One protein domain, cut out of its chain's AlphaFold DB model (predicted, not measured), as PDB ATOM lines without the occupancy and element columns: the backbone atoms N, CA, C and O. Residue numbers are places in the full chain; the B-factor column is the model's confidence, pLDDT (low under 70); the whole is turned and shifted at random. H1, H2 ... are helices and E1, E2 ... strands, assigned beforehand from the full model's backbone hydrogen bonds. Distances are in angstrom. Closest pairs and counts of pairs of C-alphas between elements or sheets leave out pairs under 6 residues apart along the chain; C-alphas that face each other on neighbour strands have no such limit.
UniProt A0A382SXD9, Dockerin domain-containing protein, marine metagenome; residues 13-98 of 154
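This is residues 13 to 98 of the 154 residues of the protein "Dockerin domain-containing protein" of marine metagenome (UniProt A0A382SXD9). A small sheet of three short strands forms the middle, with the long helix H3 along one side and the short helix H2 by one end of the strands. The first stretch, residues 13 to 38, swings out in a wide loop that holds H1 far from the sheet. The printed part has 86 residues, with named elements in the order H1, E1, H2, E2, E3, H3; the sheet E1 - E2 - E3 is antiparallel throughout. The class is mixed, helices and strands, though 39 residues are in named elements, under half. The whole is compact, with a radius of gyration of the C-alphas of 12.6 A and spans of 33 by 30 by 20 A.

Residues 13 to 14 pair, parallel, with residues 40 to 41 of E1, residues 39 to 42. H1, residues 26 to 31, is not on the sheet. E1 is an edge strand, antiparallel to E2, residues 64 to 67, at 168 degrees, with N 39 and O 67 2.8 A apart, within hydrogen-bond range. H2, residues 52 to 55, only grazes the sheet; its closest C-alphas to E2 are Leu 52 and Thr 64, 7.3 A apart. E2 and E3, residues 73 to 77, form a hairpin, with N 64 and O 77 2.9 A apart. H3, residues 83 to 98, only grazes the sheet with residues 84 to 93. Every O i to N i+4 pair is within hydrogen-bond range in H1, and 10 of 12 in H3; H2 is too short for one.

H1 begins at C-alpha 26 (-73.839, 72.047, 124.380). E3 is 11.2 A long. H3 is 22.5 A long, ends at C-alpha 98 (-71.235, 57.750, 150.157), and has a kink of 26 degrees near residue 90.

The farthest C-alphas, Trp 48 and Glu 98, are 34.9 A apart. The printed part has no cut and no long link. Mean pLDDT of the printed part is 77.6; residues 16 to 23 and 44 to 51 are among those under 70.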
ATOM      1  N   ILE A  13     -80.081  61.606 136.210       82.00
ATOM      2  CA  ILE A  13     -80.600  60.927 135.021       82.00
ATOM      3  C   ILE A  13     -80.694  61.938 133.889       82.00
ATOM      4  O   ILE A  13     -81.318  62.989 134.025       82.00
ATOM      5  N   VAL A  14     -80.080  61.598 132.761       79.94
ATOM      6  CA  VAL A  14     -80.138  62.399 131.548       79.94
ATOM      7  C   VAL A  14     -80.854  61.615 130.462       79.94
ATOM      8  O   VAL A  14     -80.331  60.628 129.944       79.94
ATOM      9  N   GLU A  15     -82.073  62.061 130.162       76.69
ATOM     10  CA  GLU A  15     -82.979  61.440 129.192       76.69
ATOM     11  C   GLU A  15     -82.950  62.144 127.823       76.69
ATOM     12  O   GLU A  15     -82.518  63.295 127.709       76.69
ATOM     13  N   ASN A  16     -83.490  61.460 126.805       66.31
ATOM     14  CA  ASN A  16     -83.697  61.945 125.433       66.31
ATOM     15  C   ASN A  16     -82.407  62.363 124.717       66.31
ATOM     16  O   ASN A  16     -82.336  63.425 124.106       66.31
ATOM     17  N   PHE A  17     -81.362  61.545 124.812       67.12
ATOM     18  CA  PHE A  17     -80.063  61.883 124.237       67.12
ATOM     19  C   PHE A  17     -79.870  61.354 122.802       67.12
ATOM     20  O   PHE A  17     -78.806  60.854 122.442       67.12
ATOM     21  N   ASP A  18     -80.930  61.421 121.998       59.41
ATOM     22  CA  ASP A  18     -81.027  60.873 120.640       59.41
ATOM     23  C   ASP A  18     -80.658  61.886 119.538       59.41
ATOM     24  O   ASP A  18     -80.314  61.491 118.421       59.41
ATOM     25  N   GLU A  19     -80.654  63.188 119.841       65.75
ATOM     26  CA  GLU A  19     -80.378  64.251 118.869       65.75
ATOM     27  C   GLU A  19     -79.355  65.288 119.374       65.75
ATOM     28  O   GLU A  19     -79.413  65.800 120.490       65.75
ATOM     29  N   VAL A  20     -78.403  65.664 118.510       65.31
ATOM     30  CA  VAL A  20     -77.445  66.742 118.809       65.31
ATOM     31  C   VAL A  20     -78.210  68.056 119.026       65.31
ATOM     32  O   VAL A  20     -79.003  68.452 118.177       65.31
ATOM     33  N   GLU A  21     -77.937  68.742 120.143       64.19
ATOM     34  CA  GLU A  21     -78.628  69.963 120.608       64.19
ATOM     35  C   GLU A  21     -80.084  69.781 121.079       64.19
ATOM     36  O   GLU A  21     -80.777  70.782 121.291       64.19
ATOM     37  N   GLN A  22     -80.561  68.551 121.293       67.38
ATOM     38  CA  GLN A  22     -81.863  68.280 121.912       67.38
ATOM     39  C   GLN A  22     -81.746  67.217 123.023       67.38
ATOM     40  O   GLN A  22     -80.890  66.343 122.951       67.38
ATOM     41  N   PRO A  23     -82.550  67.319 124.098       66.00
ATOM     42  CA  PRO A  23     -83.295  68.505 124.530       66.00
ATOM     43  C   PRO A  23     -82.368  69.614 125.075       66.00
ATOM     44  O   PRO A  23     -82.838  70.700 125.415       66.00
ATOM     45  N   TYR A  24     -81.057  69.361 125.154       73.25
ATOM     46  CA  TYR A  24     -80.081  70.256 125.770       73.25
ATOM     47  C   TYR A  24     -79.044  70.766 124.758       73.25
ATOM     48  O   TYR A  24     -78.492  70.010 123.959       73.25
ATOM     49  N   THR A  25     -78.740  72.066 124.817       79.38
ATOM     50  CA  THR A  25     -77.640  72.684 124.055       79.38
ATOM     51  C   THR A  25     -76.283  72.254 124.620       79.38
ATOM     52  O   THR A  25     -76.204  71.885 125.787       79.38
ATOM     53  N   CYS A  26     -75.184  72.356 123.857       72.25
ATOM     54  CA  CYS A  26     -73.839  72.047 124.380       72.25
ATOM     55  C   CYS A  26     -73.477  72.835 125.658       72.25
ATOM     56  O   CYS A  26     -72.725  72.344 126.495       72.25
ATOM     57  N   GLU A  27     -74.008  74.049 125.812       80.38
ATOM     58  CA  GLU A  27     -73.827  74.863 127.020       80.38
ATOM     59  C   GLU A  27     -74.648  74.324 128.199       80.38
ATOM     60  O   GLU A  27     -74.113  74.198 129.297       80.38
ATOM     61  N   ALA A  28     -75.906  73.929 127.968       77.50
ATOM     62  CA  ALA A  28     -76.718  73.254 128.981       77.50
ATOM     63  C   ALA A  28     -76.088  71.914 129.397       77.50
ATOM     64  O   ALA A  28     -76.027  71.611 130.583       77.50
ATOM     65  N   TRP A  29     -75.521  71.171 128.440       70.81
ATOM     66  CA  TRP A  29     -74.723  69.968 128.686       70.81
ATOM     67  C   TRP A  29     -73.556  70.207 129.634       70.81
ATOM     68  O   TRP A  29     -73.398  69.481 130.611       70.81
ATOM     69  N   GLY A  30     -72.759  71.243 129.372       68.25
ATOM     70  CA  GLY A  30     -71.640  71.610 130.239       68.25
ATOM     71  C   GLY A  30     -72.060  72.018 131.654       68.25
ATOM     72  O   GLY A  30     -71.220  72.000 132.546       68.25
ATOM     73  N   ALA A  31     -73.334  72.363 131.864       74.00
ATOM     74  CA  ALA A  31     -73.869  72.782 133.155       74.00
ATOM     75  C   ALA A  31     -74.475  71.639 133.991       74.00
ATOM     76  O   ALA A  31     -74.722  71.849 135.173       74.00
ATOM     77  N   PHE A  32     -74.715  70.452 133.415       67.25
ATOM     78  CA  PHE A  32     -75.305  69.312 134.136       67.25
ATOM     79  C   PHE A  32     -74.344  68.575 135.058       67.25
ATOM     80  O   PHE A  32     -74.796  67.848 135.936       67.25
ATOM     81  N   ALA A  33     -73.038  68.725 134.861       61.44
ATOM     82  CA  ALA A  33     -72.052  68.114 135.734       61.44
ATOM     83  C   ALA A  33     -72.024  68.858 137.082       61.44
ATOM     84  O   ALA A  33     -71.143  69.681 137.323       61.44
ATOM     85  N   GLU A  34     -73.006  68.598 137.948       62.91
ATOM     86  CA  GLU A  34     -72.828  68.831 139.379       62.91
ATOM     87  C   GLU A  34     -71.680  67.932 139.851       62.91
ATOM     88  O   GLU A  34     -71.603  66.756 139.478       62.91
ATOM     89  N   GLU A  35     -70.732  68.511 140.591       65.25
ATOM     90  CA  GLU A  35     -69.496  67.820 140.948       65.25
ATOM     91  C   GLU A  35     -69.816  66.522 141.707       65.25
ATOM     92  O   GLU A  35     -70.451  66.529 142.759       65.25
ATOM     93  N   ASN A  36     -69.341  65.402 141.156       74.94
ATOM     94  CA  ASN A  36     -69.311  64.078 141.777       74.94
ATOM     95  C   ASN A  36     -70.653  63.339 141.944       74.94
ATOM     96  O   ASN A  36     -70.715  62.412 142.746       74.94
ATOM     97  N   LEU A  37     -71.717  63.644 141.192       87.12
ATOM     98  CA  LEU A  37     -72.883  62.745 141.153       87.12
ATOM     99  C   LEU A  37     -72.715  61.645 140.087       87.12
ATOM    100  O   LEU A  37     -72.297  61.938 138.967       87.12
ATOM    101  N   PRO A  38     -73.064  60.377 140.382       90.50
ATOM    102  CA  PRO A  38     -73.254  59.355 139.362       90.50
ATOM    103  C   PRO A  38     -74.286  59.794 138.318       90.50
ATOM    104  O   PRO A  38     -75.330  60.360 138.651       90.50
ATOM    105  N   MET A  39     -74.009  59.489 137.052       88.56
ATOM    106  CA  MET A  39     -74.812  59.911 135.908       88.56
ATOM    107  C   MET A  39     -75.316  58.705 135.117       88.56
ATOM    108  O   MET A  39     -74.547  57.811 134.759       88.56
ATOM    109  N   ILE A  40     -76.606  58.694 134.797       87.50
ATOM    110  CA  ILE A  40     -77.240  57.679 133.956       87.50
ATOM    111  C   ILE A  40     -77.756  58.359 132.696       87.50
ATOM    112  O   ILE A  40     -78.720  59.117 132.736       87.50
ATOM    113  N   PHE A  41     -77.125  58.057 131.570       83.69
ATOM    114  CA  PHE A  41     -77.581  58.479 130.255       83.69
ATOM    115  C   PHE A  41     -78.497  57.428 129.670       83.69
ATOM    116  O   PHE A  41     -78.147  56.247 129.614       83.69
ATOM    117  N   THR A  42     -79.644  57.874 129.199       79.75
ATOM    118  CA  THR A  42     -80.649  57.040 128.563       79.75
ATOM    119  C   THR A  42     -81.349  57.850 127.483       79.75
ATOM    120  O   THR A  42     -81.504  59.061 127.591       79.75
ATOM    121  N   ASP A  43     -81.774  57.199 126.414       72.31
ATOM    122  CA  ASP A  43     -82.672  57.800 125.428       72.31
ATOM    123  C   ASP A  43     -84.143  57.429 125.708       72.31
ATOM    124  O   ASP A  43     -85.040  57.840 124.977       72.31
ATOM    125  N   GLY A  44     -84.414  56.669 126.780       65.00
ATOM    126  CA  GLY A  44     -85.754  56.186 127.126       65.00
ATOM    127  C   GLY A  44     -86.361  55.267 126.059       65.00
ATOM    128  O   GLY A  44     -87.574  55.024 126.070       65.00
ATOM    129  N   THR A  45     -85.553  54.784 125.111       60.38
ATOM    130  CA  THR A  45     -86.060  54.099 123.927       60.38
ATOM    131  C   THR A  45     -86.371  52.621 124.188       60.38
ATOM    132  O   THR A  45     -85.824  51.979 125.093       60.38
ATOM    133  N   PRO A  46     -87.281  52.024 123.395       60.31
ATOM    134  CA  PRO A  46     -87.469  50.578 123.371       60.31
ATOM    135  C   PRO A  46     -86.174  49.860 122.960       60.31
ATOM    136  O   PRO A  46     -85.435  50.372 122.134       60.31
ATOM    137  N   ALA A  47     -85.982  48.616 123.417       60.09
ATOM    138  CA  ALA A  47     -84.778  47.774 123.246       60.09
ATOM    139  C   ALA A  47     -84.272  47.488 121.804       60.09
ATOM    140  O   ALA A  47     -83.449  46.597 121.603       60.09
ATOM    141  N   TRP A  48     -84.804  48.160 120.787       61.50
ATOM    142  CA  TRP A  48     -84.427  48.033 119.378       61.50
ATOM    143  C   TRP A  48     -83.786  49.309 118.824       61.50
ATOM    144  O   TRP A  48     -83.391  49.311 117.657       61.50
ATOM    145  N   ASP A  49     -83.732  50.366 119.632       64.25
ATOM    146  CA  ASP A  49     -83.135  51.652 119.313       64.25
ATOM    147  C   ASP A  49     -81.865  51.819 120.155       64.25
ATOM    148  O   ASP A  49     -81.865  51.515 121.344       64.25
ATOM    149  N   PHE A  50     -80.746  52.184 119.529       64.19
ATOM    150  CA  PHE A  50     -79.418  52.144 120.166       64.19
ATOM    151  C   PHE A  50     -78.620  53.422 119.889       64.19
ATOM    152  O   PHE A  50     -77.431  53.365 119.555       64.19
ATOM    153  N   PHE A  51     -79.275  54.581 119.978       66.06
ATOM    154  CA  PHE A  51     -78.706  55.860 119.545       66.06
ATOM    155  C   PHE A  51     -77.512  56.329 120.390       66.06
ATOM    156  O   PHE A  51     -76.648  57.045 119.879       66.06
ATOM    157  N   LEU A  52     -77.366  55.863 121.638       71.50
ATOM    158  CA  LEU A  52     -76.209  56.231 122.471       71.50
ATOM    159  C   LEU A  52     -74.873  55.682 121.939       71.50
ATOM    160  O   LEU A  52     -73.813  56.217 122.285       71.50
ATOM    161  N   TRP A  53     -74.895  54.640 121.095       64.81
ATOM    162  CA  TRP A  53     -73.685  54.071 120.483       64.81
ATOM    163  C   TRP A  53     -72.907  55.110 119.664       64.81
ATOM    164  O   TRP A  53     -71.686  55.225 119.822       64.81
ATOM    165  N   ASP A  54     -73.619  55.882 118.837       68.56
ATOM    166  CA  ASP A  54     -73.033  56.879 117.933       68.56
ATOM    167  C   ASP A  54     -72.429  58.059 118.703       68.56
ATOM    168  O   ASP A  54     -71.393  58.610 118.327       68.56
ATOM    169  N   MET A  55     -73.047  58.428 119.821       70.62
ATOM    170  CA  MET A  55     -72.696  59.629 120.565       70.62
ATOM    171  C   MET A  55     -71.489  59.438 121.493       70.62
ATOM    172  O   MET A  55     -70.645  60.330 121.592       70.62
ATOM    173  N   PHE A  56     -71.345  58.270 122.124       72.75
ATOM    174  CA  PHE A  56     -70.154  57.940 122.919       72.75
ATOM    175  C   PHE A  56     -69.077  57.191 122.120       72.75
ATOM    176  O   PHE A  56     -68.070  56.769 122.690       72.75
ATOM    177  N   SER A  57     -69.261  57.032 120.800       74.62
ATOM    178  CA  SER A  57     -68.343  56.306 119.912       74.62
ATOM    179  C   SER A  57     -67.966  54.926 120.471       74.62
ATOM    180  O   SER A  57     -66.796  54.518 120.452       74.62
ATOM    181  N   LEU A  58     -68.960  54.217 121.008       74.25
ATOM    182  CA  LEU A  58     -68.767  52.908 121.620       74.25
ATOM    183  C   LEU A  58     -68.490  51.849 120.540       74.25
ATOM    184  O   LEU A  58     -68.563  52.102 119.342       74.25
ATOM    185  N   ASN A  59     -68.150  50.627 120.938       78.00
ATOM    186  CA  ASN A  59     -68.006  49.493 120.016       78.00
ATOM    187  C   ASN A  59     -69.151  48.471 120.143       78.00
ATOM    188  O   ASN A  59     -69.060  47.382 119.574       78.00
ATOM    189  N   CYS A  60     -70.209  48.814 120.880       74.69
ATOM    190  CA  CYS A  60     -71.375  47.977 121.147       74.69
ATOM    191  C   CYS A  60     -72.659  48.816 121.182       74.69
ATOM    192  O   CYS A  60     -72.614  49.985 121.558       74.69
ATOM    193  N   SER A  61     -73.799  48.212 120.847       74.38
ATOM    194  CA  SER A  61     -75.110  48.830 121.061       74.38
ATOM    195  C   SER A  61     -75.268  49.267 122.519       74.38
ATOM    196  O   SER A  61     -74.863  48.544 123.427       74.38
ATOM    197  N   ALA A  62     -75.817  50.459 122.735       76.62
ATOM    198  CA  ALA A  62     -76.045  51.008 124.061       76.62
ATOM    199  C   ALA A  62     -77.386  51.744 124.066       76.62
ATOM    200  O   ALA A  62     -77.585  52.644 123.256       76.62
ATOM    201  N   GLY A  63     -78.280  51.347 124.969       77.94
ATOM    202  CA  GLY A  63     -79.502  52.078 125.326       77.94
ATOM    203  C   GLY A  63     -79.391  52.760 126.697       77.94
ATOM    204  O   GLY A  63     -80.190  53.621 127.046       77.94
ATOM    205  N   THR A  64     -78.381  52.411 127.501       82.06
ATOM    206  CA  THR A  64     -78.066  53.118 128.752       82.06
ATOM    207  C   THR A  64     -76.573  53.131 129.007       82.06
ATOM    208  O   THR A  64     -75.909  52.101 128.877       82.06
ATOM    209  N   ILE A  65     -76.045  54.274 129.435       87.12
ATOM    210  CA  ILE A  65     -74.654  54.414 129.867       87.12
ATOM    211  C   ILE A  65     -74.643  54.950 131.283       87.12
ATOM    212  O   ILE A  65     -75.251  55.971 131.583       87.12
ATOM    213  N   VAL A  66     -73.935  54.242 132.148       89.50
ATOM    214  CA  VAL A  66     -73.841  54.560 133.563       89.50
ATOM    215  C   VAL A  66     -72.418  54.988 133.869       89.50
ATOM    216  O   VAL A  66     -71.470  54.233 133.628       89.50
ATOM    217  N   ILE A  67     -72.278  56.200 134.389       89.69
ATOM    218  CA  ILE A  67     -71.019  56.825 134.779       89.69
ATOM    219  C   ILE A  67     -71.040  57.033 136.297       89.69
ATOM    220  O   ILE A  67     -72.046  57.474 136.844       89.69
ATOM    221  N   ASP A  68     -69.956  56.684 136.988       91.94
ATOM    222  CA  ASP A  68     -69.841  56.917 138.433       91.94
ATOM    223  C   ASP A  68     -69.443  58.358 138.789       91.94
ATOM    224  O   ASP A  68     -69.130  59.180 137.928       91.94
ATOM    225  N   HIS A  69     -69.414  58.643 140.092       88.00
ATOM    226  CA  HIS A  69     -69.002  59.929 140.657       88.00
ATOM    227  C   HIS A  69     -67.550  60.323 140.331       88.00
ATOM    228  O   HIS A  69     -67.179  61.481 140.486       88.00
ATOM    229  N   ASN A  70     -66.724  59.388 139.847       86.69
ATOM    230  CA  ASN A  70     -65.361  59.646 139.386       86.69
ATOM    231  C   ASN A  70     -65.276  59.827 137.860       86.69
ATOM    232  O   ASN A  70     -64.184  59.730 137.287       86.69
ATOM    233  N   MET A  71     -66.408  60.048 137.183       86.69
ATOM    234  CA  MET A  71     -66.503  60.207 135.730       86.69
ATOM    235  C   MET A  71     -66.004  58.985 134.940       86.69
ATOM    236  O   MET A  71     -65.494  59.115 133.821       86.69
ATOM    237  N   ARG A  72     -66.139  57.773 135.495       87.75
ATOM    238  CA  ARG A  72     -65.790  56.524 134.800       87.75
ATOM    239  C   ARG A  72     -67.040  55.810 134.314       87.75
ATOM    240  O   ARG A  72     -67.987  55.624 135.067       87.75
ATOM    241  N   ILE A  73     -67.020  55.345 133.062       89.06
ATOM    242  CA  ILE A  73     -68.065  54.455 132.542       89.06
ATOM    243  C   ILE A  73     -67.991  53.134 133.311       89.06
ATOM    244  O   ILE A  73     -66.973  52.439 133.263       89.06
ATOM    245  N   ARG A  74     -69.077  52.786 133.998       91.19
ATOM    246  CA  ARG A  74     -69.206  51.563 134.796       91.19
ATOM    247  C   ARG A  74     -69.980  50.481 134.083       91.19
ATOM    248  O   ARG A  74     -69.546  49.333 134.056       91.19
ATOM    249  N   TYR A  75     -71.096  50.863 133.476       90.31
ATOM    250  CA  TYR A  75     -71.982  49.932 132.800       90.31
ATOM    251  C   TYR A  75     -72.468  50.525 131.481       90.31
ATOM    252  O   TYR A  75     -72.774  51.712 131.387       90.31
ATOM    253  N   VAL A  76     -72.550  49.663 130.470       87.50
ATOM    254  CA  VAL A  76     -73.209  49.931 129.192       87.50
ATOM    255  C   VAL A  76     -74.279  48.858 129.042       87.50
ATOM    256  O   VAL A  76     -73.957  47.669 129.060       87.50
ATOM    257  N   LEU A  77     -75.543  49.267 128.985       84.12
ATOM    258  CA  LEU A  77     -76.696  48.370 128.932       84.12
ATOM    259  C   LEU A  77     -77.454  48.568 127.622       84.12
ATOM    260  O   LEU A  77     -77.455  49.657 127.050       84.12
ATOM    261  N   ASP A  78     -78.146  47.522 127.181       78.25
ATOM    262  CA  ASP A  78     -78.910  47.541 125.931       78.25
ATOM    263  C   ASP A  78     -80.272  48.259 126.049       78.25
ATOM    264  O   ASP A  78     -80.856  48.588 125.025       78.25
ATOM    265  N   TYR A  79     -80.818  48.479 127.255       72.44
ATOM    266  CA  TYR A  79     -82.146  49.091 127.440       72.44
ATOM    267  C   TYR A  79     -82.327  49.764 128.811       72.44
ATOM    268  O   TYR A  79     -81.747  49.323 129.810       72.44
ATOM    269  N   PHE A  80     -83.211  50.768 128.859       70.38
ATOM    270  CA  PHE A  80     -83.618  51.495 130.066       70.38
ATOM    271  C   PHE A  80     -85.145  51.475 130.277       70.38
ATOM    272  O   PHE A  80     -85.888  51.605 129.304       70.38
ATOM    273  N   PRO A  81     -85.634  51.414 131.530       68.62
ATOM    274  CA  PRO A  81     -84.932  50.931 132.716       68.62
ATOM    275  C   PRO A  81     -84.813  49.397 132.679       68.62
ATOM    276  O   PRO A  81     -85.658  48.705 132.110       68.62
ATOM    277  N   SER A  82     -83.787  48.843 133.328       74.38
ATOM    278  CA  SER A  82     -83.689  47.398 133.567       74.38
ATOM    279  C   SER A  82     -83.810  47.082 135.056       74.38
ATOM    280  O   SER A  82     -83.349  47.849 135.902       74.38
ATOM    281  N   ASP A  83     -84.385  45.923 135.392       82.81
ATOM    282  CA  ASP A  83     -84.420  45.444 136.781       82.81
ATOM    283  C   ASP A  83     -83.005  45.379 137.374       82.81
ATOM    284  O   ASP A  83     -82.805  45.673 138.549       82.81
ATOM    285  N   TYR A  84     -82.008  45.041 136.552       85.69
ATOM    286  CA  TYR A  84     -80.603  44.990 136.947       85.69
ATOM    287  C   TYR A  84     -80.044  46.375 137.307       85.69
ATOM    288  O   TYR A  84     -79.378  46.514 138.334       85.69
ATOM    289  N   LEU A  85     -80.376  47.408 136.525       85.56
ATOM    290  CA  LEU A  85     -79.999  48.790 136.825       85.56
ATOM    291  C   LEU A  85     -80.557  49.234 138.182       85.56
ATOM    292  O   LEU A  85     -79.803  49.698 139.034       85.56
ATOM    293  N   ASN A  86     -81.854  49.013 138.406       84.75
ATOM    294  CA  ASN A  86     -82.541  49.459 139.620       84.75
ATOM    295  C   ASN A  86     -82.166  48.657 140.873       84.75
ATOM    296  O   ASN A  86     -82.140  49.211 141.968       84.75
ATOM    297  N   SER A  87     -81.922  47.351 140.742       85.81
ATOM    298  CA  SER A  87     -81.702  46.475 141.902       85.81
ATOM    299  C   SER A  87     -80.240  46.261 142.272       85.81
ATOM    300  O   SER A  87     -79.980  45.848 143.402       85.81
ATOM    301  N   ILE A  88     -79.301  46.518 141.356       88.94
ATOM    302  CA  ILE A  88     -77.872  46.242 141.560       88.94
ATOM    303  C   ILE A  88     -77.028  47.492 141.325       88.94
ATOM    304  O   ILE A  88     -76.367  47.949 142.251       88.94
ATOM    305  N   ILE A  89     -77.074  48.055 140.115       90.88
ATOM    306  CA  ILE A  89     -76.136  49.108 139.701       90.88
ATOM    307  C   ILE A  89     -76.368  50.406 140.480       90.88
ATOM    308  O   ILE A  89     -75.425  50.969 141.023       90.88
ATOM    309  N   ILE A  90     -77.611  50.886 140.560       89.31
ATOM    310  CA  ILE A  90     -77.927  52.121 141.288       89.31
ATOM    311  C   ILE A  90     -77.543  52.012 142.776       89.31
ATOM    312  O   ILE A  90     -76.820  52.885 143.258       89.31
ATOM    313  N   PRO A  91     -77.945  50.955 143.510       90.94
ATOM    314  CA  PRO A  91     -77.497  50.768 144.887       90.94
ATOM    315  C   PRO A  91     -75.970  50.738 145.049       90.94
ATOM    316  O   PRO A  91     -75.465  51.317 146.005       90.94
ATOM    317  N   GLU A  92     -75.241  50.097 144.131       91.69
ATOM    318  CA  GLU A  92     -73.771  50.061 144.139       91.69
ATOM    319  C   GLU A  92     -73.177  51.473 144.021       91.69
ATOM    320  O   GLU A  92     -72.373  51.866 144.861       91.69
ATOM    321  N   LEU A  93     -73.631  52.266 143.046       92.00
ATOM    322  CA  LEU A  93     -73.145  53.637 142.836       92.00
ATOM    323  C   LEU A  93     -73.400  54.548 144.032       92.00
ATOM    324  O   LEU A  93     -72.558  55.381 144.354       92.00
ATOM    325  N   LEU A  94     -74.560  54.402 144.674       90.88
ATOM    326  CA  LEU A  94     -74.909  55.185 145.856       90.88
ATOM    327  C   LEU A  94     -74.014  54.828 147.042       90.88
ATOM    328  O   LEU A  94     -73.592  55.724 147.758       90.88
ATOM    329  N   VAL A  95     -73.700  53.545 147.243       89.88
ATOM    330  CA  VAL A  95     -72.766  53.129 148.302       89.88
ATOM    331  C   VAL A  95     -71.381  53.710 148.046       89.88
ATOM    332  O   VAL A  95     -70.799  54.307 148.941       89.88
ATOM    333  N   GLU A  96     -70.876  53.598 146.821       90.25
ATOM    334  CA  GLU A  96     -69.550  54.119 146.489       90.25
ATOM    335  C   GLU A  96     -69.482  55.649 146.561       90.25
ATOM    336  O   GLU A  96     -68.457  56.196 146.960       90.25
ATOM    337  N   LEU A  97     -70.561  56.344 146.184       89.81
ATOM    338  CA  LEU A  97     -70.673  57.790 146.355       89.81
ATOM    339  C   LEU A  97     -70.572  58.163 147.836       89.81
ATOM    340  O   LEU A  97     -69.795  59.048 148.177       89.81
ATOM    341  N   GLU A  98     -71.318  57.492 148.716       87.81
ATOM    342  CA  GLU A  98     -71.235  57.750 150.157       87.81
ATOM    343  C   GLU A  98     -69.836  57.433 150.696       87.81
ATOM    344  O   GLU A  98     -69.257  58.251 151.406       87.81
TER     345      GLU A  98